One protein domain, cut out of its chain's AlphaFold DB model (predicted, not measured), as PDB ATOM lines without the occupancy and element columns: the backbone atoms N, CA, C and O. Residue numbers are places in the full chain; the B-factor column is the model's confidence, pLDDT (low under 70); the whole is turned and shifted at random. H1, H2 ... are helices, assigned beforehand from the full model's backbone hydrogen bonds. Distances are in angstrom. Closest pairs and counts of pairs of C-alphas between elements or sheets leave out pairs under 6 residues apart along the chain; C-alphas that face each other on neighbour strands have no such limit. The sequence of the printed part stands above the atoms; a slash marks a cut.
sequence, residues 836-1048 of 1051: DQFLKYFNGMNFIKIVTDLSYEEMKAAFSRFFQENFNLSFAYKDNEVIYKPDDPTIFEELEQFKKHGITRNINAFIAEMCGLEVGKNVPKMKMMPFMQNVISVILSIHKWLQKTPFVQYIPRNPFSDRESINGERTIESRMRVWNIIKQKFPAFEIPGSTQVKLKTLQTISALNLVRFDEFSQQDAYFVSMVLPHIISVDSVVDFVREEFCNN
ATOM      1  N   ASP A 836     119.588  54.702 130.416       77.31
ATOM      2  CA  ASP A 836     120.735  54.830 131.318       77.31
ATOM      3  C   ASP A 836     121.563  53.543 131.461       77.31
ATOM      4  O   ASP A 836     122.778  53.603 131.665       77.31
ATOM      5  N   GLN A 837     120.942  52.362 131.368       78.69
ATOM      6  CA  GLN A 837     121.674  51.092 131.414       78.69
ATOM      7  C   GLN A 837     122.438  50.862 130.109       78.69
ATOM      8  O   GLN A 837     123.608  50.497 130.148       78.69
ATOM      9  N   PHE A 838     121.830  51.155 128.961       77.25
ATOM     10  CA  PHE A 838     122.492  51.018 127.661       77.25
ATOM     11  C   PHE A 838     123.632  52.023 127.465       77.25
ATOM     12  O   PHE A 838     124.685  51.646 126.950       77.25
ATOM     13  N   LEU A 839     123.483  53.252 127.972       80.44
ATOM     14  CA  LEU A 839     124.555  54.254 128.058       80.44
ATOM     15  C   LEU A 839     125.796  53.732 128.799       80.44
ATOM     16  O   LEU A 839     126.926  54.077 128.451       80.44
ATOM     17  N   LYS A 840     125.616  52.878 129.814       82.94
ATOM     18  CA  LYS A 840     126.746  52.270 130.533       82.94
ATOM     19  C   LYS A 840     127.481  51.220 129.708       82.94
ATOM     20  O   LYS A 840     128.677  51.049 129.937       82.94
ATOM     21  N   TYR A 841     126.801  50.545 128.782       82.38
ATOM     22  CA  TYR A 841     127.372  49.443 128.008       82.38
ATOM     23  C   TYR A 841     127.935  49.903 126.662       82.38
ATOM     24  O   TYR A 841     129.102  49.640 126.396       82.38
ATOM     25  N   PHE A 842     127.180  50.683 125.885       86.19
ATOM     26  CA  PHE A 842     127.565  51.166 124.550       86.19
ATOM     27  C   PHE A 842     128.283  52.526 124.578       86.19
ATOM     28  O   PHE A 842     128.145  53.338 123.665       86.19
ATOM     29  N   ASN A 843     129.049  52.816 125.630       88.62
ATOM     30  CA  ASN A 843     129.879  54.020 125.640       88.62
ATOM     31  C   ASN A 843     131.208  53.795 124.905       88.62
ATOM     32  O   ASN A 843     131.717  52.676 124.798       88.62
ATOM     33  N   GLY A 844     131.809  54.896 124.450       87.94
ATOM     34  CA  GLY A 844     133.112  54.871 123.786       87.94
ATOM     35  C   GLY A 844     134.220  54.215 124.624       87.94
ATOM     36  O   GLY A 844     135.090  53.563 124.063       87.94
ATOM     37  N   MET A 845     134.166  54.296 125.960       88.38
ATOM     38  CA  MET A 845     135.192  53.705 126.838       88.38
ATOM     39  C   MET A 845     135.198  52.174 126.816       88.38
ATOM     40  O   MET A 845     136.268  51.568 126.818       88.38
ATOM     41  N   ASN A 846     134.028  51.538 126.786       87.81
ATOM     42  CA  ASN A 846     133.929  50.084 126.659       87.81
ATOM     43  C   ASN A 846     134.301  49.626 125.253       87.81
ATOM     44  O   ASN A 846     134.965  48.606 125.101       87.81
ATOM     45  N   PHE A 847     133.929  50.406 124.236       91.69
ATOM     46  CA  PHE A 847     134.347  50.137 122.868       91.69
ATOM     47  C   PHE A 847     135.871  50.171 122.717       91.69
ATOM     48  O   PHE A 847     136.428  49.232 122.166       91.69
ATOM     49  N   ILE A 848     136.556  51.159 123.305       91.31
ATOM     50  CA  ILE A 848     138.027  51.199 123.325       91.31
ATOM     51  C   ILE A 848     138.601  49.918 123.936       91.31
ATOM     52  O   ILE A 848     139.474  49.321 123.326       91.31
ATOM     53  N   LYS A 849     138.096  49.469 125.093       89.19
ATOM     54  CA  LYS A 849     138.610  48.263 125.771       89.19
ATOM     55  C   LYS A 849     138.503  46.989 124.936       89.19
ATOM     56  O   LYS A 849     139.338  46.115 125.090       89.19
ATOM     57  N   ILE A 850     137.455  46.864 124.126       87.81
ATOM     58  CA  ILE A 850     137.246  45.683 123.276       87.81
ATOM     59  C   ILE A 850     138.121  45.786 122.025       87.81
ATOM     60  O   ILE A 850     138.773  44.830 121.632       87.81
ATOM     61  N   VAL A 851     138.178  46.971 121.422       90.94
ATOM     62  CA  VAL A 851     138.892  47.213 120.165       90.94
ATOM     63  C   VAL A 851     140.409  47.233 120.333       90.94
ATOM     64  O   VAL A 851     141.116  46.931 119.378       90.94
ATOM     65  N   THR A 852     140.934  47.588 121.510       91.81
ATOM     66  CA  THR A 852     142.388  47.614 121.748       91.81
ATOM     67  C   THR A 852     143.052  46.260 121.550       91.81
ATOM     68  O   THR A 852     144.228  46.234 121.192       91.81
ATOM     69  N   ASP A 853     142.303  45.180 121.761       89.25
ATOM     70  CA  ASP A 853     142.813  43.812 121.692       89.25
ATOM     71  C   ASP A 853     142.569  43.173 120.315       89.25
ATOM     72  O   ASP A 853     143.160  42.141 120.017       89.25
ATOM     73  N   LEU A 854     141.740  43.793 119.464       92.00
ATOM     74  CA  LEU A 854     141.412  43.279 118.136       92.00
ATOM     75  C   LEU A 854     142.428  43.757 117.090       92.00
ATOM     76  O   LEU A 854     142.774  44.940 116.986       92.00
ATOM     77  N   SER A 855     142.873  42.827 116.257       94.50
ATOM     78  CA  SER A 855     143.647  43.096 115.052       94.50
ATOM     79  C   SER A 855     142.759  43.619 113.916       94.50
ATOM     80  O   SER A 855     141.532  43.520 113.940       94.50
ATOM     81  N   TYR A 856     143.387  44.199 112.890       94.25
ATOM     82  CA  TYR A 856     142.681  44.664 111.694       94.25
ATOM     83  C   TYR A 856     141.893  43.537 111.003       94.25
ATOM     84  O   TYR A 856     140.742  43.744 110.622       94.25
ATOM     85  N   GLU A 857     142.482  42.342 110.901       92.81
ATOM     86  CA  GLU A 857     141.843  41.186 110.263       92.81
ATOM     87  C   GLU A 857     140.666  40.647 111.076       92.81
ATOM     88  O   GLU A 857     139.635  40.322 110.500       92.81
ATOM     89  N   GLU A 858     140.754  40.627 112.410       93.62
ATOM     90  CA  GLU A 858     139.628  40.214 113.263       93.62
ATOM     91  C   GLU A 858     138.451  41.188 113.154       93.62
ATOM     92  O   GLU A 858     137.304  40.767 113.003       93.62
ATOM     93  N   MET A 859     138.722  42.500 113.149       95.19
ATOM     94  CA  MET A 859     137.687  43.519 112.933       95.19
ATOM     95  C   MET A 859     137.020  43.386 111.554       95.19
ATOM     96  O   MET A 859     135.816  43.605 111.416       95.19
ATOM     97  N   LYS A 860     137.798  43.040 110.523       92.44
ATOM     98  CA  LYS A 860     137.310  42.814 109.156       92.44
ATOM     99  C   LYS A 860     136.483  41.526 109.071       92.44
ATOM    100  O   LYS A 860     135.377  41.548 108.528       92.44
ATOM    101  N   ALA A 861     136.969  40.443 109.678       92.06
ATOM    102  CA  ALA A 861     136.281  39.160 109.768       92.06
ATOM    103  C   ALA A 861     134.938  39.284 110.502       92.06
ATOM    104  O   ALA A 861     133.950  38.732 110.030       92.06
ATOM    105  N   ALA A 862     134.860  40.081 111.575       94.88
ATOM    106  CA  ALA A 862     133.609  40.351 112.291       94.88
ATOM    107  C   ALA A 862     132.503  40.885 111.361       94.88
ATOM    108  O   ALA A 862     131.359  40.429 111.410       94.88
ATOM    109  N   PHE A 863     132.847  41.820 110.470       94.69
ATOM    110  CA  PHE A 863     131.908  42.339 109.476       94.69
ATOM    111  C   PHE A 863     131.611  41.343 108.356       94.69
ATOM    112  O   PHE A 863     130.467  41.261 107.917       94.69
ATOM    113  N   SER A 864     132.600  40.570 107.912       92.62
ATOM    114  CA  SER A 864     132.373  39.515 106.922       92.62
ATOM    115  C   SER A 864     131.409  38.455 107.446       92.62
ATOM    116  O   SER A 864     130.446  38.143 106.755       92.62
ATOM    117  N   ARG A 865     131.606  37.965 108.678       93.94
ATOM    118  CA  ARG A 865     130.690  37.021 109.337       93.94
ATOM    119  C   ARG A 865     129.306  37.635 109.508       93.94
ATOM    120  O   ARG A 865     128.316  36.999 109.170       93.94
ATOM    121  N   PHE A 866     129.226  38.901 109.925       94.75
ATOM    122  CA  PHE A 866     127.948  39.606 110.011       94.75
ATOM    123  C   PHE A 866     127.206  39.632 108.670       94.75
ATOM    124  O   PHE A 866     126.035  39.266 108.626       94.75
ATOM    125  N   PHE A 867     127.860  40.047 107.582       93.00
ATOM    126  CA  PHE A 867     127.197  40.149 106.280       93.00
ATOM    127  C   PHE A 867     126.910  38.785 105.642       93.00
ATOM    128  O   PHE A 867     125.869  38.617 105.007       93.00
ATOM    129  N   GLN A 868     127.778  37.801 105.863       92.25
ATOM    130  CA  GLN A 868     127.589  36.436 105.396       92.25
ATOM    131  C   GLN A 868     126.426  35.761 106.124       92.25
ATOM    132  O   GLN A 868     125.516  35.267 105.473       92.25
ATOM    133  N   GLU A 869     126.396  35.792 107.455       90.94
ATOM    134  CA  GLU A 869     125.346  35.114 108.217       90.94
ATOM    135  C   GLU A 869     123.999  35.835 108.157       90.94
ATOM    136  O   GLU A 869     122.955  35.193 108.274       90.94
ATOM    137  N   ASN A 870     123.979  37.166 108.020       89.31
ATOM    138  CA  ASN A 870     122.721  37.921 107.999       89.31
ATOM    139  C   ASN A 870     122.154  38.129 106.597       89.31
ATOM    140  O   ASN A 870     120.935  38.204 106.475       89.31
ATOM    141  N   PHE A 871     122.998  38.172 105.563       89.69
ATOM    142  CA  PHE A 871     122.577  38.535 104.206       89.69
ATOM    143  C   PHE A 871     123.155  37.642 103.103       89.69
ATOM    144  O   PHE A 871     122.971  37.953 101.929       89.69
ATOM    145  N   ASN A 872     123.867  36.561 103.441       89.88
ATOM    146  CA  ASN A 872     124.540  35.676 102.481       89.88
ATOM    147  C   ASN A 872     125.503  36.413 101.531       89.88
ATOM    148  O   ASN A 872     125.719  35.994 100.393       89.88
ATOM    149  N   LEU A 873     126.109  37.513 101.993       90.19
ATOM    150  CA  LEU A 873     127.054  38.304 101.206       90.19
ATOM    151  C   LEU A 873     128.486  38.058 101.671       90.19
ATOM    152  O   LEU A 873     128.859  38.392 102.793       90.19
ATOM    153  N   SER A 874     129.300  37.503 100.772       87.31
ATOM    154  CA  SER A 874     130.727  37.290 101.010       87.31
ATOM    155  C   SER A 874     131.526  38.567 100.742       87.31
ATOM    156  O   SER A 874     131.395  39.208  99.693       87.31
ATOM    157  N   PHE A 875     132.371  38.947 101.699       81.81
ATOM    158  CA  PHE A 875     133.255  40.099 101.578       81.81
ATOM    159  C   PHE A 875     134.489  39.725 100.744       81.81
ATOM    160  O   PHE A 875     135.342  38.968 101.194       81.81
ATOM    161  N   ALA A 876     134.630  40.252  99.523       79.75
ATOM    162  CA  ALA A 876     135.828  40.024  98.709       79.75
ATOM    163  C   ALA A 876     136.992  40.912  99.205       79.75
ATOM    164  O   ALA A 876     137.018  42.124  98.970       79.75
ATOM    165  N   TYR A 877     137.947  40.297  99.914       66.75
ATOM    166  CA  TYR A 877     138.959  40.982 100.732       66.75
ATOM    167  C   TYR A 877     140.005  41.796  99.956       66.75
ATOM    168  O   TYR A 877     140.464  42.805 100.491       66.75
ATOM    169  N   LYS A 878     140.403  41.364  98.751       74.69
ATOM    170  CA  LYS A 878     141.612  41.877  98.076       74.69
ATOM    171  C   LYS A 878     141.416  43.219  97.363       74.69
ATOM    172  O   LYS A 878     142.320  44.045  97.377       74.69
ATOM    173  N   ASP A 879     140.230  43.485  96.819       73.81
ATOM    174  CA  ASP A 879     140.041  44.630  95.908       73.81
ATOM    175  C   ASP A 879     139.544  45.910  96.601       73.81
ATOM    176  O   ASP A 879     139.469  46.982  95.991       73.81
ATOM    177  N   ASN A 880     139.162  45.816  97.878       79.50
ATOM    178  CA  ASN A 880     138.485  46.900  98.602       79.50
ATOM    179  C   ASN A 880     139.243  47.376  99.840       79.50
ATOM    180  O   ASN A 880     138.693  48.129 100.640       79.50
ATOM    181  N   GLU A 881     140.493  46.952 100.005       87.00
ATOM    182  CA  GLU A 881     141.276  47.314 101.174       87.00
ATOM    183  C   GLU A 881     141.730  48.778 101.118       87.00
ATOM    184  O   GLU A 881     142.370  49.221 100.164       87.00
ATOM    185  N   VAL A 882     141.375  49.543 102.151       88.75
ATOM    186  CA  VAL A 882     141.751  50.950 102.308       88.75
ATOM    187  C   VAL A 882     142.449  51.114 103.652       88.75
ATOM    188  O   VAL A 882     141.807  51.249 104.694       88.75
ATOM    189  N   ILE A 883     143.782  51.132 103.628       89.88
ATOM    190  CA  ILE A 883     144.598  51.375 104.821       89.88
ATOM    191  C   ILE A 883     144.675  52.883 105.059       89.88
ATOM    192  O   ILE A 883     145.320  53.620 104.313       89.88
ATOM    193  N   TYR A 884     144.033  53.356 106.124       90.81
ATOM    194  CA  TYR A 884     144.031  54.769 106.468       90.81
ATOM    195  C   TYR A 884     145.390  55.202 107.021       90.81
ATOM    196  O   TYR A 884     145.836  54.701 108.050       90.81
ATOM    197  N   LYS A 885     146.032  56.185 106.388       88.94
ATOM    198  CA  LYS A 885     147.221  56.883 106.894       88.94
ATOM    199  C   LYS A 885     146.896  58.384 106.974       88.94
ATOM    200  O   LYS A 885     146.463  58.944 105.973       88.94
ATOM    201  N   PRO A 886     147.082  59.062 108.126       83.44
ATOM    202  CA  PRO A 886     146.621  60.447 108.322       83.44
ATOM    203  C   PRO A 886     147.196  61.459 107.332       83.44
ATOM    204  O   PRO A 886     146.550  62.467 107.042       83.44
ATOM    205  N   ASP A 887     148.410  61.189 106.857       83.19
ATOM    206  CA  ASP A 887     149.180  62.073 105.987       83.19
ATOM    207  C   ASP A 887     149.147  61.635 104.518       83.19
ATOM    208  O   ASP A 887     149.795  62.265 103.688       83.19
ATOM    209  N   ASP A 888     148.404  60.576 104.191       84.69
ATOM    210  CA  ASP A 888     148.329  60.048 102.834       84.69
ATOM    211  C   ASP A 888     147.191  60.736 102.053       84.69
ATOM    212  O   ASP A 888     146.009  60.525 102.353       84.69
ATOM    213  N   PRO A 889     147.509  61.609 101.079       75.00
ATOM    214  CA  PRO A 889     146.502  62.344 100.320       75.00
ATOM    215  C   PRO A 889     145.727  61.456  99.334       75.00
ATOM    216  O   PRO A 889     144.665  61.884  98.865       75.00
ATOM    217  N   THR A 890     146.227  60.249  99.045       82.06
ATOM    218  CA  THR A 890     145.720  59.365  97.984       82.06
ATOM    219  C   THR A 890     144.353  58.759  98.312       82.06
ATOM    220  O   THR A 890     143.509  58.607  97.433       82.06
ATOM    221  N   ILE A 891     144.067  58.518  99.599       81.62
ATOM    222  CA  ILE A 891     142.866  57.800 100.079       81.62
ATOM    223  C   ILE A 891     141.555  58.443  99.606       81.62
ATOM    224  O   ILE A 891     140.546  57.766  99.426       81.62
ATOM    225  N   PHE A 892     141.559  59.761  99.407       84.94
ATOM    226  CA  PHE A 892     140.381  60.513  98.991       84.94
ATOM    227  C   PHE A 892     140.605  61.255  97.673       84.94
ATOM    228  O   PHE A 892     139.984  62.298  97.478       84.94
ATOM    229  N   GLU A 893     141.519  60.813  96.803       82.88
ATOM    230  CA  GLU A 893     141.889  61.525  95.567       82.88
ATOM    231  C   GLU A 893     140.684  61.952  94.724       82.88
ATOM    232  O   GLU A 893     140.597  63.133  94.381       82.88
ATOM    233  N   GLU A 894     139.708  61.061  94.564       83.81
ATOM    234  CA  GLU A 894     138.489  61.240  93.762       83.81
ATOM    235  C   GLU A 894     137.481  62.263  94.328       83.81
ATOM    236  O   GLU A 894     136.536  62.664  93.645       83.81
ATOM    237  N   LEU A 895     137.642  62.709  95.579       85.50
ATOM    238  CA  LEU A 895     136.686  63.606  96.232       85.50
ATOM    239  C   LEU A 895     137.048  65.087  96.066       85.50
ATOM    240  O   LEU A 895     138.204  65.493  96.121       85.50
ATOM    241  N   GLU A 896     136.042  65.954  95.973       88.25
ATOM    242  CA  GLU A 896     136.260  67.404  96.033       88.25
ATOM    243  C   GLU A 896     136.911  67.809  97.368       88.25
ATOM    244  O   GLU A 896     136.533  67.321  98.437       88.25
ATOM    245  N   GLN A 897     137.835  68.776  97.339       85.25
ATOM    246  CA  GLN A 897     138.609  69.209  98.513       85.25
ATOM    247  C   GLN A 897     137.737  69.584  99.729       85.25
ATOM    248  O   GLN A 897     138.093  69.287 100.872       85.25
ATOM    249  N   PHE A 898     136.566  70.192  99.506       85.00
ATOM    250  CA  PHE A 898     135.622  70.523 100.580       85.00
ATOM    251  C   PHE A 898     135.083  69.272 101.297       85.00
ATOM    252  O   PHE A 898     134.990  69.257 102.527       85.00
ATOM    253  N   LYS A 899     134.785  68.205 100.545       88.62
ATOM    254  CA  LYS A 899     134.328  66.917 101.088       88.62
ATOM    255  C   LYS A 899     135.463  66.202 101.813       88.62
ATOM    256  O   LYS A 899     135.233  65.741 102.928       88.62
ATOM    257  N   LYS A 900     136.691  66.227 101.268       88.94
ATOM    258  CA  LYS A 900     137.886  65.706 101.963       88.94
ATOM    259  C   LYS A 900     138.023  66.333 103.349       88.94
ATOM    260  O   LYS A 900     138.113  65.623 104.343       88.94
ATOM    261  N   HIS A 901     137.934  67.662 103.441       88.19
ATOM    262  CA  HIS A 901     138.003  68.362 104.725       88.19
ATOM    263  C   HIS A 901     136.864  67.998 105.686       88.19
ATOM    264  O   HIS A 901     137.106  67.916 106.893       88.19
ATOM    265  N   GLY A 902     135.648  67.775 105.180       90.75
ATOM    266  CA  GLY A 902     134.522  67.280 105.974       90.75
ATOM    267  C   GLY A 902     134.811  65.910 106.589       90.75
ATOM    268  O   GLY A 902     134.750  65.767 107.809       90.75
ATOM    269  N   ILE A 903     135.236  64.952 105.763       91.81
ATOM    270  CA  ILE A 903     135.564  63.580 106.180       91.81
ATOM    271  C   ILE A 903     136.727  63.587 107.172       91.81
ATOM    272  O   ILE A 903     136.603  63.050 108.267       91.81
ATOM    273  N   THR A 904     137.831  64.281 106.867       91.69
ATOM    274  CA  THR A 904     138.974  64.390 107.789       91.69
ATOM    275  C   THR A 904     138.564  65.015 109.124       91.69
ATOM    276  O   THR A 904     139.068  64.628 110.176       91.69
ATOM    277  N   ARG A 905     137.646  65.987 109.124       91.88
ATOM    278  CA  ARG A 905     137.136  66.593 110.362       91.88
ATOM    279  C   ARG A 905     136.283  65.615 111.170       91.88
ATOM    280  O   ARG A 905     136.402  65.616 112.394       91.88
ATOM    281  N   ASN A 906     135.454  64.811 110.512       93.31
ATOM    282  CA  ASN A 906     134.599  63.822 111.167       93.31
ATOM    283  C   ASN A 906     135.425  62.637 111.695       93.31
ATOM    284  O   ASN A 906     135.238  62.251 112.844       93.31
ATOM    285  N   ILE A 907     136.439  62.181 110.950       94.81
ATOM    286  CA  ILE A 907     137.436  61.208 111.427       94.81
ATOM    287  C   ILE A 907     138.171  61.747 112.662       94.81
ATOM    288  O   ILE A 907     138.284  61.056 113.668       94.81
ATOM    289  N   ASN A 908     138.625  63.005 112.646       93.00
ATOM    290  CA  ASN A 908     139.273  63.596 113.822       93.00
ATOM    291  C   ASN A 908     138.322  63.711 115.024       93.00
ATOM    292  O   ASN A 908     138.765  63.555 116.160       93.00
ATOM    293  N   ALA A 909     137.034  63.987 114.793       93.31
ATOM    294  CA  ALA A 909     136.025  63.981 115.850       93.31
ATOM    295  C   ALA A 909     135.863  62.581 116.459       93.31
ATOM    296  O   ALA A 909     135.927  62.459 117.678       93.31
ATOM    297  N   PHE A 910     135.770  61.550 115.618       94.50
ATOM    298  CA  PHE A 910     135.733  60.151 116.039       94.50
ATOM    299  C   PHE A 910     136.982  59.763 116.854       94.50
ATOM    300  O   PHE A 910     136.864  59.253 117.965       94.50
ATOM    301  N   ILE A 911     138.188  60.105 116.379       94.31
ATOM    302  CA  ILE A 911     139.453  59.864 117.103       94.31
ATOM    303  C   ILE A 911     139.459  60.567 118.468       94.31
ATOM    304  O   ILE A 911     139.939  60.009 119.455       94.31
ATOM    305  N   ALA A 912     138.941  61.794 118.549       92.94
ATOM    306  CA  ALA A 912     138.895  62.531 119.806       92.94
ATOM    307  C   ALA A 912     137.946  61.887 120.825       92.94
ATOM    308  O   ALA A 912     138.280  61.843 122.009       92.94
ATOM    309  N   GLU A 913     136.822  61.328 120.384       91.88
ATOM    310  CA  GLU A 913     135.908  60.587 121.264       91.88
ATOM    311  C   GLU A 913     136.480  59.255 121.711       91.88
ATOM    312  O   GLU A 913     136.355  58.906 122.883       91.88
ATOM    313  N   MET A 914     137.200  58.570 120.822       91.50
ATOM    314  CA  MET A 914     138.005  57.399 121.177       91.50
ATOM    315  C   MET A 914     139.151  57.744 122.145       91.50
ATOM    316  O   MET A 914     139.723  56.860 122.768       91.50
ATOM    317  N   CYS A 915     139.490  59.025 122.316       91.19
ATOM    318  CA  CYS A 915     140.396  59.503 123.366       91.19
ATOM    319  C   CYS A 915     139.661  59.995 124.632       91.19
ATOM    320  O   CYS A 915     140.301  60.540 125.533       91.19
ATOM    321  N   GLY A 916     138.332  59.865 124.698       88.38
ATOM    322  CA  GLY A 916     137.507  60.339 125.811       88.38
ATOM    323  C   GLY A 916     137.279  61.854 125.843       88.38
ATOM    324  O   GLY A 916     137.015  62.404 126.912       88.38
ATOM    325  N   LEU A 917     137.410  62.557 124.712       89.06
ATOM    326  CA  LEU A 917     137.138  63.995 124.628       89.06
ATOM    327  C   LEU A 917     135.767  64.291 124.030       89.06
ATOM    328  O   LEU A 917     135.358  63.689 123.044       89.06
ATOM    329  N   GLU A 918     135.098  65.300 124.586       85.25
ATOM    330  CA  GLU A 918     133.820  65.780 124.067       85.25
ATOM    331  C   GLU A 918     133.980  66.497 122.715       85.25
ATOM    332  O   GLU A 918     134.866  67.336 122.504       85.25
ATOM    333  N   VAL A 919     133.073  66.200 121.782       79.88
ATOM    334  CA  VAL A 919     133.084  66.708 120.402       79.88
ATOM    335  C   VAL A 919     132.576  68.149 120.345       79.88
ATOM    336  O   VAL A 919     131.440  68.443 119.990       79.88
ATOM    337  N   GLY A 920     133.458  69.101 120.649       77.88
ATOM    338  CA  GLY A 920     133.222  70.536 120.439       77.88
ATOM    339  C   GLY A 920     133.529  70.982 119.004       77.88
ATOM    340  O   GLY A 920     134.335  70.363 118.322       77.88
ATOM    341  N   LYS A 921     132.962  72.096 118.506       75.50
ATOM    342  CA  LYS A 921     133.116  72.543 117.094       75.50
ATOM    343  C   LYS A 921     134.561  72.521 116.560       75.50
ATOM    344  O   LYS A 921     134.733  72.220 115.377       75.50
ATOM    345  N   ASN A 922     135.560  72.740 117.411       78.62
ATOM    346  CA  ASN A 922     136.978  72.675 117.073       78.62
ATOM    347  C   ASN A 922     137.621  71.467 117.770       78.62
ATOM    348  O   ASN A 922     137.887  71.533 118.966       78.62
ATOM    349  N   VAL A 923     137.858  70.383 117.028       79.06
ATOM    350  CA  VAL A 923     138.553  69.194 117.544       79.06
ATOM    351  C   VAL A 923     140.028  69.309 117.170       79.06
ATOM    352  O   VAL A 923     140.320  69.520 115.989       79.06
ATOM    353  N   PRO A 924     140.960  69.236 118.133       78.56
ATOM    354  CA  PRO A 924     142.385  69.228 117.827       78.56
ATOM    355  C   PRO A 924     142.763  67.950 117.067       78.56
ATOM    356  O   PRO A 924     142.208  66.886 117.331       78.56
ATOM    357  N   LYS A 925     143.731  68.041 116.144       82.88
ATOM    358  CA  LYS A 925     144.339  66.845 115.544       82.88
ATOM    359  C   LYS A 925     145.026  66.048 116.652       82.88
ATOM    360  O   LYS A 925     145.907  66.580 117.326       82.88
ATOM    361  N   MET A 926     144.606  64.804 116.843       85.62
ATOM    362  CA  MET A 926     145.164  63.910 117.855       85.62
ATOM    363  C   MET A 926     146.159  62.938 117.243       85.62
ATOM    364  O   MET A 926     146.048  62.578 116.073       85.62
ATOM    365  N   LYS A 927     147.128  62.493 118.051       87.00
ATOM    366  CA  LYS A 927     148.000  61.384 117.663       87.00
ATOM    367  C   LYS A 927     147.152  60.114 117.627       87.00
ATOM    368  O   LYS A 927     146.640  59.690 118.658       87.00
ATOM    369  N   MET A 928     146.998  59.546 116.439       90.50
ATOM    370  CA  MET A 928     146.224  58.328 116.225       90.50
ATOM    371  C   MET A 928     146.960  57.127 116.830       90.50
ATOM    372  O   MET A 928     148.165  56.970 116.625       90.50
ATOM    373  N   MET A 929     146.248  56.306 117.604       92.94
ATOM    374  CA  MET A 929     146.768  55.028 118.098       92.94
ATOM    375  C   MET A 929     146.556  53.925 117.041       92.94
ATOM    376  O   MET A 929     145.610  54.038 116.261       92.94
ATOM    377  N   PRO A 930     147.373  52.852 117.018       93.50
ATOM    378  CA  PRO A 930     147.276  51.801 115.998       93.50
ATOM    379  C   PRO A 930     145.881  51.169 115.882       93.50
ATOM    380  O   PRO A 930     145.344  51.063 114.787       93.50
ATOM    381  N   PHE A 931     145.223  50.849 117.000       94.56
ATOM    382  CA  PHE A 931     143.871  50.278 116.957       94.56
ATOM    383  C   PHE A 931     142.834  51.251 116.363       94.56
ATOM    384  O   PHE A 931     141.912  50.828 115.677       94.56
ATOM    385  N   MET A 932     142.994  52.568 116.564       95.94
ATOM    386  CA  MET A 932     142.104  53.574 115.963       95.94
ATOM    387  C   MET A 932     142.289  53.623 114.447       95.94
ATOM    388  O   MET A 932     141.314  53.757 113.711       95.94
ATOM    389  N   GLN A 933     143.536  53.484 113.986       95.56
ATOM    390  CA  GLN A 933     143.860  53.364 112.568       95.56
ATOM    391  C   GLN A 933     143.187  52.140 111.952       95.56
ATOM    392  O   GLN A 933     142.595  52.255 110.880       95.56
ATOM    393  N   ASN A 934     143.239  51.001 112.647       95.50
ATOM    394  CA  ASN A 934     142.607  49.763 112.204       95.50
ATOM    395  C   ASN A 934     141.093  49.947 112.071       95.50
ATOM    396  O   ASN A 934     140.558  49.699 110.996       95.50
ATOM    397  N   VAL A 935     140.416  50.497 113.089       96.56
ATOM    398  CA  VAL A 935     138.965  50.762 113.026       96.56
ATOM    399  C   VAL A 935     138.599  51.672 111.856       96.56
ATOM    400  O   VAL A 935     137.660  51.378 111.122       96.56
ATOM    401  N   ILE A 936     139.334  52.772 111.655       96.75
ATOM    402  CA  ILE A 936     139.055  53.702 110.551       96.75
ATOM    403  C   ILE A 936     139.282  53.013 109.200       96.75
ATOM    404  O   ILE A 936     138.466  53.170 108.297       96.75
ATOM    405  N   SER A 937     140.350  52.228 109.068       95.62
ATOM    406  CA  SER A 937     140.654  51.476 107.843       95.62
ATOM    407  C   SER A 937     139.563  50.446 107.534       95.62
ATOM    408  O   SER A 937     139.130  50.332 106.389       95.62
ATOM    409  N   VAL A 938     139.048  49.759 108.559       95.88
ATOM    410  CA  VAL A 938     137.924  48.817 108.445       95.88
ATOM    411  C   VAL A 938     136.657  49.546 107.995       95.88
ATOM    412  O   VAL A 938     136.035  49.126 107.023       95.88
ATOM    413  N   ILE A 939     136.321  50.688 108.609       96.06
ATOM    414  CA  ILE A 939     135.170  51.518 108.207       96.06
ATOM    415  C   ILE A 939     135.265  51.922 106.733       96.06
ATOM    416  O   ILE A 939     134.291  51.778 105.995       96.06
ATOM    417  N   LEU A 940     136.425  52.419 106.295       95.19
ATOM    418  CA  LEU A 940     136.629  52.855 104.912       95.19
ATOM    419  C   LEU A 940     136.569  51.680 103.926       95.19
ATOM    420  O   LEU A 940     135.950  51.805 102.870       95.19
ATOM    421  N   SER A 941     137.163  50.541 104.284       94.81
ATOM    422  CA  SER A 941     137.167  49.337 103.446       94.81
ATOM    423  C   SER A 941     135.760  48.760 103.283       94.81
ATOM    424  O   SER A 941     135.348  48.431 102.170       94.81
ATOM    425  N   ILE A 942     134.983  48.693 104.371       94.94
ATOM    426  CA  ILE A 942     133.600  48.200 104.329       94.94
ATOM    427  C   ILE A 942     132.700  49.175 103.583       94.94
ATOM    428  O   ILE A 942     131.882  48.739 102.782       94.94
ATOM    429  N   HIS A 943     132.866  50.483 103.790       95.06
ATOM    430  CA  HIS A 943     132.119  51.494 103.041       95.06
ATOM    431  C   HIS A 943     132.345  51.346 101.529       95.06
ATOM    432  O   HIS A 943     131.377  51.250 100.776       95.06
ATOM    433  N   LYS A 944     133.607  51.217 101.094       93.56
ATOM    434  CA  LYS A 944     133.967  51.015  99.681       93.56
ATOM    435  C   LYS A 944     133.426  49.700  99.111       93.56
ATOM    436  O   LYS A 944     132.980  49.675  97.967       93.56
ATOM    437  N   TRP A 945     133.463  48.614  99.884       94.44
ATOM    438  CA  TRP A 945     132.891  47.334  99.458       94.44
ATOM    439  C   TRP A 945     131.372  47.413  99.335       94.44
ATOM    440  O   TRP A 945     130.827  47.056  98.293       94.44
ATOM    441  N   LEU A 946     130.691  47.939 100.354       94.00
ATOM    442  CA  LEU A 946     129.239  48.029 100.350       94.00
ATOM    443  C   LEU A 946     128.713  48.943  99.230       94.00
ATOM    444  O   LEU A 946     127.621  48.703  98.721       94.00
ATOM    445  N   GLN A 947     129.497  49.930  98.780       93.50
ATOM    446  CA  GLN A 947     129.176  50.728  97.590       93.50
ATOM    447  C   GLN A 947     129.067  49.911  96.284       93.50
ATOM    448  O   GLN A 947     128.581  50.429  95.282       93.50
ATOM    449  N   LYS A 948     129.509  48.650  96.273       93.69
ATOM    450  CA  LYS A 948     129.371  47.719  95.139       93.69
ATOM    451  C   LYS A 948     128.236  46.701  95.335       93.69
ATOM    452  O   LYS A 948     128.012  45.871  94.462       93.69
ATOM    453  N   THR A 949     127.551  46.738  96.476       92.50
ATOM    454  CA  THR A 949     126.485  45.794  96.864       92.50
ATOM    455  C   THR A 949     125.098  46.427  96.673       92.50
ATOM    456  O   THR A 949     125.011  47.647  96.526       92.50
ATOM    457  N   PRO A 950     123.986  45.667  96.717       91.25
ATOM    458  CA  PRO A 950     122.638  46.256  96.672       91.25
ATOM    459  C   PRO A 950     122.350  47.248  97.816       91.25
ATOM    460  O   PRO A 950     121.464  48.090  97.696       91.25
ATOM    461  N   PHE A 951     123.137  47.233  98.898       93.62
ATOM    462  CA  PHE A 951     122.961  48.132 100.042       93.62
ATOM    463  C   PHE A 951     123.394  49.583  99.800       93.62
ATOM    464  O   PHE A 951     123.274  50.407 100.711       93.62
ATOM    465  N   VAL A 952     123.860  49.930  98.593       94.81
ATOM    466  CA  VAL A 952     124.227  51.304  98.192       94.81
ATOM    467  C   VAL A 952     123.164  52.331  98.578       94.81
ATOM    468  O   VAL A 952     123.516  53.444  98.963       94.81
ATOM    469  N   GLN A 953     121.881  51.963  98.536       93.38
ATOM    470  CA  GLN A 953     120.772  52.863  98.866       93.38
ATOM    471  C   GLN A 953     120.802  53.403 100.306       93.38
ATOM    472  O   GLN A 953     120.361  54.527 100.544       93.38
ATOM    473  N   TYR A 954     121.369  52.652 101.253       94.19
ATOM    474  CA  TYR A 954     121.479  53.071 102.655       94.19
ATOM    475  C   TYR A 954     122.789  53.811 102.947       94.19
ATOM    476  O   TYR A 954     122.947  54.440 103.995       94.19
ATOM    477  N   ILE A 955     123.758  53.726 102.038       94.44
ATOM    478  CA  ILE A 955     125.126  54.157 102.296       94.44
ATOM    479  C   ILE A 955     125.303  55.588 101.807       94.44
ATOM    480  O   ILE A 955     125.064  55.891 100.636       94.44
ATOM    481  N   PRO A 956     125.772  56.501 102.672       93.06
ATOM    482  CA  PRO A 956     126.068  57.846 102.230       93.06
ATOM    483  C   PRO A 956     127.169  57.813 101.166       93.06
ATOM    484  O   PRO A 956     128.115  57.027 101.238       93.06
ATOM    485  N   ARG A 957     127.100  58.745 100.209       90.88
ATOM    486  CA  ARG A 957     128.088  58.864  99.119       90.88
ATOM    487  C   ARG A 957     129.540  58.909  99.616       90.88
ATOM    488  O   ARG A 957     130.434  58.475  98.902       90.88
ATOM    489  N   ASN A 958     129.763  59.421 100.828       90.94
ATOM    490  CA  ASN A 958     131.071  59.499 101.467       90.94
ATOM    491  C   ASN A 958     131.036  58.818 102.846       90.94
ATOM    492  O   ASN A 958     130.041  58.991 103.556       90.94
ATOM    493  N   PRO A 959     132.123  58.150 103.269       88.19
ATOM    494  CA  PRO A 959     132.237  57.628 104.628       88.19
ATOM    495  C   PRO A 959     132.318  58.783 105.633       88.19
ATOM    496  O   PRO A 959     132.780  59.875 105.288       88.19
ATOM    497  N   PHE A 960     131.889  58.558 106.880       92.69
ATOM    498  CA  PHE A 960     131.808  59.611 107.904       92.69
ATOM    499  C   PHE A 960     131.051  60.863 107.410       92.69
ATOM    500  O   PHE A 960     131.556  61.983 107.531       92.69
ATOM    501  N   SER A 961     129.861  60.690 106.820       89.81
ATOM    502  CA  SER A 961     129.060  61.796 106.266       89.81
ATOM    503  C   SER A 961     128.737  62.861 107.308       89.81
ATOM    504  O   SER A 961     128.924  64.058 107.067       89.81
ATOM    505  N   ASP A 962     128.328  62.406 108.488       90.31
ATOM    506  CA  ASP A 962     127.849  63.245 109.569       90.31
ATOM    507  C   ASP A 962     128.786  63.213 110.762       90.31
ATOM    508  O   ASP A 962     129.503  62.250 111.045       90.31
ATOM    509  N   ARG A 963     128.791  64.339 111.467       89.56
ATOM    510  CA  ARG A 963     129.594  64.511 112.663       89.56
ATOM    511  C   ARG A 963     128.802  64.033 113.872       89.56
ATOM    512  O   ARG A 963     128.311  64.847 114.653       89.56
ATOM    513  N   GLU A 964     128.692  62.725 113.992       88.50
ATOM    514  CA  GLU A 964     127.954  62.085 115.070       88.50
ATOM    515  C   GLU A 964     128.871  61.718 116.232       88.50
ATOM    516  O   GLU A 964     130.019  61.321 116.037       88.50
ATOM    517  N   SER A 965     128.354  61.892 117.447       91.25
ATOM    518  CA  SER A 965     129.075  61.529 118.662       91.25
ATOM    519  C   SER A 965     128.914  60.035 118.945       91.25
ATOM    520  O   SER A 965     127.784  59.547 118.988       91.25
ATOM    521  N   ILE A 966     130.004  59.321 119.241       91.50
ATOM    522  CA  ILE A 966     130.006  57.939 119.753       91.50
ATOM    523  C   ILE A 966     129.196  57.837 121.050       91.50
ATOM    524  O   ILE A 966     128.732  56.763 121.389       91.50
ATOM    525  N   ASN A 967     128.979  58.921 121.795       91.06
ATOM    526  CA  ASN A 967     128.117  58.914 122.984       91.06
ATOM    527  C   ASN A 967     126.827  59.729 122.777       91.06
ATOM    528  O   ASN A 967     126.141  60.057 123.743       91.06
ATOM    529  N   GLY A 968     126.500  60.082 121.531       90.88
ATOM    530  CA  GLY A 968     125.283  60.808 121.186       90.88
ATOM    531  C   GLY A 968     124.039  59.939 121.342       90.88
ATOM    532  O   GLY A 968     124.040  58.764 120.994       90.88
ATOM    533  N   GLU A 969     122.942  60.521 121.818       90.50
ATOM    534  CA  GLU A 969     121.681  59.800 122.046       90.50
ATOM    535  C   GLU A 969     121.195  59.047 120.794       90.50
ATOM    536  O   GLU A 969     120.849  57.871 120.875       90.50
ATOM    537  N   ARG A 970     121.287  59.679 119.615       90.62
ATOM    538  CA  ARG A 970     120.891  59.076 118.331       90.62
ATOM    539  C   ARG A 970     121.745  57.877 117.933       90.62
ATOM    540  O   ARG A 970     121.211  56.877 117.467       90.62
ATOM    541  N   THR A 971     123.064  57.958 118.118       91.19
ATOM    542  CA  THR A 971     123.952  56.831 117.803       91.19
ATOM    543  C   THR A 971     123.766  55.700 118.802       91.19
ATOM    544  O   THR A 971     123.899  54.538 118.438       91.19
ATOM    545  N   ILE A 972     123.479  55.995 120.076       91.38
ATOM    546  CA  ILE A 972     123.146  54.961 121.069       91.38
ATOM    547  C   ILE A 972     121.843  54.274 120.662       91.38
ATOM    548  O   ILE A 972     121.779  53.050 120.663       91.38
ATOM    549  N   GLU A 973     120.830  55.033 120.247       90.25
ATOM    550  CA  GLU A 973     119.560  54.479 119.784       90.25
ATOM    551  C   GLU A 973     119.714  53.586 118.547       90.25
ATOM    552  O   GLU A 973     119.176  52.476 118.530       90.25
ATOM    553  N   SER A 974     120.488  54.009 117.544       91.69
ATOM    554  CA  SER A 974     120.745  53.172 116.366       91.69
ATOM    555  C   SER A 974     121.500  51.891 116.730       91.69
ATOM    556  O   SER A 974     121.100  50.809 116.303       91.69
ATOM    557  N   ARG A 975     122.506  51.976 117.610       92.62
ATOM    558  CA  ARG A 975     123.234  50.809 118.143       92.62
ATOM    559  C   ARG A 975     122.337  49.840 118.890       92.62
ATOM    560  O   ARG A 975     122.438  48.636 118.676       92.62
ATOM    561  N   MET A 976     121.434  50.356 119.722       89.44
ATOM    562  CA  MET A 976     120.455  49.539 120.440       89.44
ATOM    563  C   MET A 976     119.550  48.776 119.476       89.44
ATOM    564  O   MET A 976     119.272  47.601 119.701       89.44
ATOM    565  N   ARG A 977     119.105  49.417 118.391       90.56
ATOM    566  CA  ARG A 977     118.258  48.766 117.382       90.56
ATOM    567  C   ARG A 977     119.006  47.663 116.642       90.56
ATOM    568  O   ARG A 977     118.484  46.555 116.562       90.56
ATOM    569  N   VAL A 978     120.233  47.939 116.189       91.50
ATOM    570  CA  VAL A 978     121.103  46.935 115.550       91.50
ATOM    571  C   VAL A 978     121.332  45.755 116.497       91.50
ATOM    572  O   VAL A 978     121.095  44.610 116.129       91.50
ATOM    573  N   TRP A 979     121.714  46.032 117.747       93.00
ATOM    574  CA  TRP A 979     121.967  45.001 118.750       93.00
ATOM    575  C   TRP A 979     120.736  44.139 119.037       93.00
ATOM    576  O   TRP A 979     120.836  42.917 119.082       93.00
ATOM    577  N   ASN A 980     119.568  44.756 119.223       90.50
ATOM    578  CA  ASN A 980     118.340  44.024 119.528       90.50
ATOM    579  C   ASN A 980     117.930  43.090 118.391       90.50
ATOM    580  O   ASN A 980     117.392  42.021 118.661       90.50
ATOM    581  N   ILE A 981     118.203  43.467 117.146       89.25
ATOM    582  CA  ILE A 981     117.879  42.646 115.980       89.25
ATOM    583  C   ILE A 981     118.885  41.516 115.792       89.25
ATOM    584  O   ILE A 981     118.476  40.375 115.588       89.25
ATOM    585  N   ILE A 982     120.175  41.775 116.016       90.81
ATOM    586  CA  ILE A 982     121.161  40.694 116.115       90.81
ATOM    587  C   ILE A 982     120.751  39.719 117.229       90.81
ATOM    588  O   ILE A 982     120.732  38.513 117.017       90.81
ATOM    589  N   LYS A 983     120.335  40.223 118.394       90.75
ATOM    590  CA  LYS A 983     119.877  39.395 119.516       90.75
ATOM    591  C   LYS A 983     118.600  38.607 119.206       90.75
ATOM    592  O   LYS A 983     118.415  37.525 119.752       90.75
ATOM    593  N   GLN A 984     117.713  39.120 118.355       88.94
ATOM    594  CA  GLN A 984     116.543  38.362 117.899       88.94
ATOM    595  C   GLN A 984     116.959  37.133 117.087       88.94
ATOM    596  O   GLN A 984     116.369  36.071 117.274       88.94
ATOM    597  N   LYS A 985     117.987  37.261 116.239       87.00
ATOM    598  CA  LYS A 985     118.532  36.143 115.456       87.00
ATOM    599  C   LYS A 985     119.426  35.213 116.285       87.00
ATOM    600  O   LYS A 985     119.385  34.003 116.095       87.00
ATOM    601  N   PHE A 986     120.163  35.768 117.247       90.12
ATOM    602  CA  PHE A 986     121.067  35.052 118.152       90.12
ATOM    603  C   PHE A 986     120.658  35.282 119.621       90.12
ATOM    604  O   PHE A 986     121.281  36.087 120.325       90.12
ATOM    605  N   PRO A 987     119.623  34.580 120.130       88.31
ATOM    606  CA  PRO A 987     119.089  34.798 121.478       88.31
ATOM    607  C   PRO A 987     120.104  34.568 122.603       88.31
ATOM    608  O   PRO A 987     119.948  35.127 123.689       88.31
ATOM    609  N   ALA A 988     121.147  33.775 122.334       86.31
ATOM    610  CA  ALA A 988     122.246  33.500 123.255       86.31
ATOM    611  C   ALA A 988     123.114  34.737 123.561       86.31
ATOM    612  O   ALA A 988     123.873  34.731 124.528       86.31
ATOM    613  N   PHE A 989     123.017  35.814 122.771       89.75
ATOM    614  CA  PHE A 989     123.789  37.027 123.020       89.75
ATOM    615  C   PHE A 989     123.204  37.830 124.188       89.75
ATOM    616  O   PHE A 989     122.158  38.485 124.101       89.75
ATOM    617  N   GLU A 990     123.924  37.824 125.307       83.44
ATOM    618  CA  GLU A 990     123.620  38.672 126.457       83.44
ATOM    619  C   GLU A 990     124.079  40.119 126.230       83.44
ATOM    620  O   GLU A 990     124.998  40.389 125.463       83.44
ATOM    621  N   ILE A 991     123.471  41.095 126.909       78.25
ATOM    622  CA  ILE A 991     124.014  42.463 126.874       78.25
ATOM    623  C   ILE A 991     125.352  42.428 127.630       78.25
ATOM    624  O   ILE A 991     125.339  42.000 128.794       78.25
ATOM    625  N   PRO A 992     126.476  42.866 127.025       63.97
ATOM    626  CA  PRO A 992     127.791  42.784 127.656       63.97
ATOM    627  C   PRO A 992     127.779  43.494 129.018       63.97
ATOM    628  O   PRO A 992     127.721  44.716 129.066       63.97
ATOM    629  N   GLY A 993     127.802  42.738 130.125       58.56
ATOM    630  CA  GLY A 993     127.821  43.257 131.503       58.56
ATOM    631  C   GLY A 993     126.491  43.258 132.278       58.56
ATOM    632  O   GLY A 993     126.477  43.740 133.410       58.56
ATOM    633  N   SER A 994     125.391  42.726 131.722       56.50
ATOM    634  CA  SER A 994     124.101  42.605 132.442       56.50
ATOM    635  C   SER A 994     124.083  41.536 133.548       56.50
ATOM    636  O   SER A 994     123.332  41.662 134.515       56.50
ATOM    637  N   THR A 995     124.963  40.542 133.466       48.09
ATOM    638  CA  THR A 995     125.281  39.583 134.529       48.09
ATOM    639  C   THR A 995     126.637  39.970 135.137       48.09
ATOM    640  O   THR A 995     127.498  40.508 134.442       48.09
ATOM    641  N   GLN A 996     126.877  39.738 136.437       46.31
ATOM    642  CA  GLN A 996     128.146  40.056 137.142       46.31
ATOM    643  C   GLN A 996     129.382  39.268 136.637       46.31
ATOM    644  O   GLN A 996     130.413  39.160 137.304       46.31
ATOM    645  N   VAL A 997     129.288  38.727 135.433       45.00
ATOM    646  CA  VAL A 997     130.323  38.079 134.653       45.00
ATOM    647  C   VAL A 997     131.256  39.199 134.166       45.00
ATOM    648  O   VAL A 997     131.000  39.888 133.181       45.00
ATOM    649  N   LYS A 998     132.291  39.483 134.975       51.16
ATOM    650  CA  LYS A 998     133.322  40.518 134.747       51.16
ATOM    651  C   LYS A 998     133.745  40.518 133.275       51.16
ATOM    652  O   LYS A 998     134.063  39.458 132.782       51.16
ATOM    653  N   LEU A 999     133.918  41.674 132.623       49.94
ATOM    654  CA  LEU A 999     134.457  41.782 131.242       49.94
ATOM    655  C   LEU A 999     135.669  40.861 130.932       49.94
ATOM    656  O   LEU A 999     135.881  40.496 129.782       49.94
ATOM    657  N   LYS A1000     136.435  40.454 131.956       51.47
ATOM    658  CA  LYS A1000     137.496  39.442 131.874       51.47
ATOM    659  C   LYS A1000     137.043  38.065 131.359       51.47
ATOM    660  O   LYS A1000     137.853  37.406 130.724       51.47
ATOM    661  N   THR A1001     135.805  37.621 131.589       53.69
ATOM    662  CA  THR A1001     135.297  36.327 131.087       53.69
ATOM    663  C   THR A1001     135.012  36.342 129.590       53.69
ATOM    664  O   THR A1001     135.243  35.330 128.942       53.69
ATOM    665  N   LEU A1002     134.647  37.486 128.998       52.03
ATOM    666  CA  LEU A1002     134.594  37.612 127.534       52.03
ATOM    667  C   LEU A1002     135.986  37.452 126.896       52.03
ATOM    668  O   LEU A1002     136.077  36.909 125.804       52.03
ATOM    669  N   GLN A1003     137.055  37.860 127.592       53.69
ATOM    670  CA  GLN A1003     138.446  37.634 127.168       53.69
ATOM    671  C   GLN A1003     138.962  36.212 127.464       53.69
ATOM    672  O   GLN A1003     139.962  35.804 126.885       53.69
ATOM    673  N   THR A1004     138.337  35.454 128.379       49.91
ATOM    674  CA  THR A1004     138.775  34.078 128.708       49.91
ATOM    675  C   THR A1004     138.014  33.005 127.935       49.91
ATOM    676  O   THR A1004     138.584  31.955 127.659       49.91
ATOM    677  N   ILE A1005     136.769  33.264 127.519       50.88
ATOM    678  CA  ILE A1005     136.004  32.334 126.670       50.88
ATOM    679  C   ILE A1005     136.612  32.250 125.255       50.88
ATOM    680  O   ILE A1005     136.606  31.179 124.652       50.88
ATOM    681  N   SER A1006     137.240  33.323 124.760       49.41
ATOM    682  CA  SER A1006     137.974  33.312 123.485       49.41
ATOM    683  C   SER A1006     139.237  32.437 123.506       49.41
ATOM    684  O   SER A1006     139.645  31.947 122.458       49.41
ATOM    685  N   ALA A1007     139.837  32.181 124.675       48.12
ATOM    686  CA  ALA A1007     141.035  31.345 124.791       48.12
ATOM    687  C   ALA A1007     140.736  29.833 124.872       48.12
ATOM    688  O   ALA A1007     141.640  29.029 124.666       48.12
ATOM    689  N   LEU A1008     139.494  29.433 125.174       45.47
ATOM    690  CA  LEU A1008     139.104  28.021 125.332       45.47
ATOM    691  C   LEU A1008     138.347  27.446 124.121       45.47
ATOM    692  O   LEU A1008     138.332  26.233 123.949       45.47
ATOM    693  N   ASN A1009     137.803  28.289 123.236       44.22
ATOM    694  CA  ASN A1009     137.111  27.878 122.004       44.22
ATOM    695  C   ASN A1009     137.986  28.057 120.748       44.22
ATOM    696  O   ASN A1009     137.545  28.587 119.730       44.22
ATOM    697  N   LEU A1010     139.233  27.586 120.800       44.12
ATOM    698  CA  LEU A1010     140.248  27.746 119.746       44.12
ATOM    699  C   LEU A1010     139.975  26.952 118.442       44.12
ATOM    700  O   LEU A1010     140.870  26.818 117.616       44.12
ATOM    701  N   VAL A1011     138.763  26.415 118.241       43.88
ATOM    702  CA  VAL A1011     138.460  25.467 117.145       43.88
ATOM    703  C   VAL A1011     137.306  25.910 116.225       43.88
ATOM    704  O   VAL A1011     137.074  25.270 115.206       43.88
ATOM    705  N   ARG A1012     136.612  27.032 116.473       49.50
ATOM    706  CA  ARG A1012     135.604  27.559 115.522       49.50
ATOM    707  C   ARG A1012     135.779  29.054 115.273       49.50
ATOM    708  O   ARG A1012     135.073  29.878 115.839       49.50
ATOM    709  N   PHE A1013     136.728  29.397 114.403       57.03
ATOM    710  CA  PHE A1013     136.961  30.774 113.946       57.03
ATOM    711  C   PHE A1013     135.917  31.281 112.930       57.03
ATOM    712  O   PHE A1013     136.050  32.408 112.457       57.03
ATOM    713  N   ASP A1014     134.875  30.506 112.617       70.25
ATOM    714  CA  ASP A1014     133.915  30.851 111.558       70.25
ATOM    715  C   ASP A1014     132.544  31.324 112.065       70.25
ATOM    716  O   ASP A1014     131.803  31.926 111.297       70.25
ATOM    717  N   GLU A1015     132.209  31.121 113.344       86.31
ATOM    718  CA  GLU A1015     130.899  31.511 113.890       86.31
ATOM    719  C   GLU A1015     130.883  32.995 114.307       86.31
ATOM    720  O   GLU A1015     131.818  33.492 114.948       86.31
ATOM    721  N   PHE A1016     129.816  33.724 113.963       93.25
ATOM    722  CA  PHE A1016     129.605  35.107 114.395       93.25
ATOM    723  C   PHE A1016     129.468  35.181 115.917       93.25
ATOM    724  O   PHE A1016     128.524  34.668 116.518       93.25
ATOM    725  N   SER A1017     130.432  35.833 116.563       92.19
ATOM    726  CA  SER A1017     130.511  35.887 118.020       92.19
ATOM    727  C   SER A1017     129.772  37.092 118.613       92.19
ATOM    728  O   SER A1017     129.495  38.095 117.954       92.19
ATOM    729  N   GLN A1018     129.514  37.053 119.924       91.38
ATOM    730  CA  GLN A1018     128.961  38.197 120.660       91.38
ATOM    731  C   GLN A1018     129.885  39.434 120.603       91.38
ATOM    732  O   GLN A1018     129.404  40.570 120.636       91.38
ATOM    733  N   GLN A1019     131.207  39.230 120.517       91.25
ATOM    734  CA  GLN A1019     132.175  40.317 120.339       91.25
ATOM    735  C   GLN A1019     132.057  40.934 118.940       91.25
ATOM    736  O   GLN A1019     132.043  42.162 118.831       91.25
ATOM    737  N   ASP A1020     131.875  40.105 117.906       94.19
ATOM    738  CA  ASP A1020     131.649  40.560 116.530       94.19
ATOM    739  C   ASP A1020     130.365  41.389 116.445       94.19
ATOM    740  O   ASP A1020     130.379  42.515 115.948       94.19
ATOM    741  N   ALA A1021     129.271  40.894 117.034       93.94
ATOM    742  CA  ALA A1021     128.009  41.623 117.134       93.94
ATOM    743  C   ALA A1021     128.167  42.986 117.816       93.94
ATOM    744  O   ALA A1021     127.589  43.987 117.376       93.94
ATOM    745  N   TYR A1022     128.967  43.049 118.884       94.00
ATOM    746  CA  TYR A1022     129.167  44.289 119.625       94.00
ATOM    747  C   TYR A1022     129.987  45.275 118.794       94.00
ATOM    748  O   TYR A1022     129.593  46.435 118.650       94.00
ATOM    749  N   PHE A1023     131.080  44.807 118.195       94.94
ATOM    750  CA  PHE A1023     131.922  45.610 117.319       94.94
ATOM    751  C   PHE A1023     131.136  46.160 116.123       94.94
ATOM    752  O   PHE A1023     131.133  47.372 115.897       94.94
ATOM    753  N   VAL A1024     130.393  45.298 115.422       95.50
ATOM    754  CA  VAL A1024     129.556  45.680 114.279       95.50
ATOM    755  C   VAL A1024     128.517  46.705 114.700       95.50
ATOM    756  O   VAL A1024     128.408  47.745 114.054       95.50
ATOM    757  N   SER A1025     127.807  46.479 115.813       94.88
ATOM    758  CA  SER A1025     126.816  47.446 116.290       94.88
ATOM    759  C   SER A1025     127.445  48.823 116.518       94.88
ATOM    760  O   SER A1025     126.908  49.814 116.040       94.88
ATOM    761  N   MET A1026     128.624  48.890 117.146       94.19
ATOM    762  CA  MET A1026     129.328  50.143 117.430       94.19
ATOM    763  C   MET A1026     129.802  50.882 116.175       94.19
ATOM    764  O   MET A1026     129.793  52.113 116.157       94.19
ATOM    765  N   VAL A1027     130.225  50.149 115.146       94.94
ATOM    766  CA  VAL A1027     130.889  50.709 113.963       94.94
ATOM    767  C   VAL A1027     129.915  50.999 112.814       94.94
ATOM    768  O   VAL A1027     130.116  51.965 112.077       94.94
ATOM    769  N   LEU A1028     128.831  50.228 112.680       94.50
ATOM    770  CA  LEU A1028     127.863  50.348 111.583       94.50
ATOM    771  C   LEU A1028     127.294  51.776 111.396       94.50
ATOM    772  O   LEU A1028     127.246  52.221 110.250       94.50
ATOM    773  N   PRO A1029     126.965  52.555 112.453       94.19
ATOM    774  CA  PRO A1029     126.493  53.943 112.319       94.19
ATOM    775  C   PRO A1029     127.526  54.953 111.798       94.19
ATOM    776  O   PRO A1029     127.195  56.118 111.588       94.19
ATOM    777  N   HIS A1030     128.788  54.544 111.637       93.31
ATOM    778  CA  HIS A1030     129.834  55.355 111.008       93.31
ATOM    779  C   HIS A1030     130.069  54.979 109.534       93.31
ATOM    780  O   HIS A1030     130.685  55.754 108.796       93.31
ATOM    781  N   ILE A1031     129.554  53.820 109.107       94.31
ATOM    782  CA  ILE A1031     129.554  53.343 107.717       94.31
ATOM    783  C   ILE A1031     128.263  53.790 107.016       94.31
ATOM    784  O   ILE A1031     128.307  54.340 105.917       94.31
ATOM    785  N   ILE A1032     127.125  53.579 107.680       94.19
ATOM    786  CA  ILE A1032     125.770  53.924 107.238       94.19
ATOM    787  C   ILE A1032     125.313  55.145 108.043       94.19
ATOM    788  O   ILE A1032     125.608  55.242 109.233       94.19
ATOM    789  N   SER A1033     124.602  56.090 107.417       92.06
ATOM    790  CA  SER A1033     124.093  57.260 108.146       92.06
ATOM    791  C   SER A1033     123.159  56.812 109.280       92.06
ATOM    792  O   SER A1033     122.421  55.845 109.115       92.06
ATOM    793  N   VAL A1034     123.177  57.480 110.438       91.31
ATOM    794  CA  VAL A1034     122.414  57.041 111.629       91.31
ATOM    795  C   VAL A1034     120.922  56.862 111.331       91.31
ATOM    796  O   VAL A1034     120.314  55.910 111.820       91.31
ATOM    797  N   ASP A1035     120.359  57.743 110.502       90.31
ATOM    798  CA  ASP A1035     118.966  57.663 110.063       90.31
ATOM    799  C   ASP A1035     118.759  56.445 109.139       90.31
ATOM    800  O   ASP A1035     117.849  55.650 109.361       90.31
ATOM    801  N   SER A1036     119.673  56.215 108.190       93.50
ATOM    802  CA  SER A1036     119.629  55.058 107.284       93.50
ATOM    803  C   SER A1036     119.924  53.721 107.967       93.50
ATOM    804  O   SER A1036     119.508  52.698 107.446       93.50
ATOM    805  N   VAL A1037     120.606  53.685 109.122       91.19
ATOM    806  CA  VAL A1037     120.788  52.441 109.895       91.19
ATOM    807  C   VAL A1037     119.434  51.905 110.335       91.19
ATOM    808  O   VAL A1037     119.222  50.702 110.314       91.19
ATOM    809  N   VAL A1038     118.509  52.783 110.727       86.31
ATOM    810  CA  VAL A1038     117.158  52.371 111.119       86.31
ATOM    811  C   VAL A1038     116.420  51.743 109.946       86.31
ATOM    812  O   VAL A1038     115.772  50.715 110.136       86.31
ATOM    813  N   ASP A1039     116.522  52.358 108.773       90.88
ATOM    814  CA  ASP A1039     115.843  51.891 107.567       90.88
ATOM    815  C   ASP A1039     116.489  50.602 107.046       90.88
ATOM    816  O   ASP A1039     115.776  49.629 106.851       90.88
ATOM    817  N   PHE A1040     117.824  50.524 106.987       93.00
ATOM    818  CA  PHE A1040     118.582  49.303 106.676       93.00
ATOM    819  C   PHE A1040     118.175  48.145 107.586       93.00
ATOM    820  O   PHE A1040     117.875  47.044 107.138       93.00
ATOM    821  N   VAL A1041     118.127  48.410 108.890       86.94
ATOM    822  CA  VAL A1041     117.764  47.410 109.885       86.94
ATOM    823  C   VAL A1041     116.296  46.994 109.751       86.94
ATOM    824  O   VAL A1041     115.979  45.825 109.920       86.94
ATOM    825  N   ARG A1042     115.385  47.918 109.438       85.19
ATOM    826  CA  ARG A1042     113.969  47.592 109.239       85.19
ATOM    827  C   ARG A1042     113.751  46.810 107.947       85.19
ATOM    828  O   ARG A1042     113.039  45.817 107.959       85.19
ATOM    829  N   GLU A1043     114.309  47.273 106.842       90.38
ATOM    830  CA  GLU A1043     114.017  46.742 105.517       90.38
ATOM    831  C   GLU A1043     114.733  45.411 105.289       90.38
ATOM    832  O   GLU A1043     114.087  44.449 104.891       90.38
ATOM    833  N   GLU A1044     116.013  45.295 105.643       89.25
ATOM    834  CA  GLU A1044     116.791  44.096 105.314       89.25
ATOM    835  C   GLU A1044     116.642  42.965 106.341       89.25
ATOM    836  O   GLU A1044     116.688  41.793 105.968       89.25
ATOM    837  N   PHE A1045     116.430  43.281 107.628       83.31
ATOM    838  CA  PHE A1045     116.222  42.243 108.650       83.31
ATOM    839  C   PHE A1045     114.757  41.860 108.856       83.31
ATOM    840  O   PHE A1045     114.500  40.722 109.240       83.31
ATOM    841  N   CYS A1046     113.789  42.767 108.657       77.81
ATOM    842  CA  CYS A1046     112.377  42.410 108.852       77.81
ATOM    843  C   CYS A1046     111.717  41.848 107.586       77.81
ATOM    844  O   CYS A1046     110.791  41.050 107.725       77.81
ATOM    845  N   ASN A1047     112.162  42.232 106.379       72.12
ATOM    846  CA  ASN A1047     111.526  41.782 105.131       72.12
ATOM    847  C   ASN A1047     112.148  40.521 104.523       72.12
ATOM    848  O   ASN A1047     111.569  39.980 103.586       72.12
ATOM    849  N   ASN A1048     113.268  40.027 105.055       61.28
ATOM    850  CA  ASN A1048     113.763  38.683 104.771       61.28
ATOM    851  C   ASN A1048     113.251  37.738 105.870       61.28
ATOM    852  O   ASN A1048     113.947  37.547 106.873       61.28
TER     853      ASN A1048
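AT A GLANCE: This is residues 836 to 1048 of the 1051 residues of an uncharacterized protein of Tritrichomonas foetus (UniProt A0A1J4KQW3). A cluster of crossed helices is built round H10, which sits in the middle with H2, H3, H6 and H8 packed on it. H11 runs side by side with H8 and H7 packs on H11, while H4 and H9 lie farthest out, towards opposite ends. The printed part has 213 residues with eleven named helices, H1 to H11 in chain order, and no named strand; the class is all helix. It is compact, with a radius of gyration of the C-alphas of 16.7 A and spans of 47 by 36 by 31 A.

HOW THE PARTS SIT: Start at H1, residues 836 to 841, which only just touches residues 972 to 976 of H8, residues 969 to 985, with 3 pairs of C-alphas within 8 A; the closest are Leu 839 and Ile 972, 7.2 A apart. Next, H2, residues 844 to 851, touches the hub H10, residues 1018 to 1031, at a steep tilt of 59 degrees, opposite ways; their closest C-alphas are Phe 847 and Met 1026, 7.4 A. H3, residues 856 to 871, touches H10 with residues 859 to 866 alone, about perpendicular at 90 degrees; look at C-alphas 862 and 1020, the closest, 4.7 A apart. H4, residues 889 to 892, is close to but not clearly touching H5, residues 897 to 914; their closest C-alphas, 892 and 900, are 6.5 A apart. H5 touches H2 with residues 913 to 914 alone, closest at C-alphas 914 and 844, 6.1 A. H6, residues 930 to 946, touches H10 with residues 939 to 943 alone, closest at C-alphas 943 and 1031, 5.6 A. H7, residues 950 to 954, touches H11, residues 1034 to 1046, closest at C-alphas 954 and 1036, 5.4 A. H8 touches H10 at a steep tilt of 43 degrees, opposite ways, closest at C-alphas 975 and 1025, 5.3 A. H8 touches H11 at a shallow tilt of 15 degrees, the same way, closest at C-alphas 974 and 1034, 6.3 A. H9, residues 1000 to 1008, touches no helix. Every O i to N i+4 pair is within hydrogen-bond range in H1, H2, H5, H6 and H8, against 11 of 12 in H3, 7 of 10 in H10, 7 of 9 in H11, 2 of 5 in H9 with 4 of 6 O i to N i+3 pairs, and 0 of 1 in H7 with 1 of 2; H4 is too short for such a pair.

IN THESE COORDINATES: Find C-alpha 836 at (120.735, 54.830, 131.318), where H1 begins. H3 is 22.3 A long, and H5 runs 25.6 A to C-alpha 914 at (138.005, 57.399, 121.177). H6 is 24.2 A, H8 24.8 A, H10 19.9 A and H11 18.0 A, ending at C-alpha 1046, (112.377, 42.410, 108.852).

THE WHOLE: The C-alphas farthest apart are those of Glu 896 and Gln 996, 50.0 A. The printed part has no cut. The links H3 to H4, H5 to H6, H7 to H8 and H8 to H9 are long. Residues 1007 to 1012, of which 1007 to 1008 belong to H9, stand free. The mean pLDDT of the printed part is 85.2; residue 877, residues 992 to 1013 and residue 1048 are under 70.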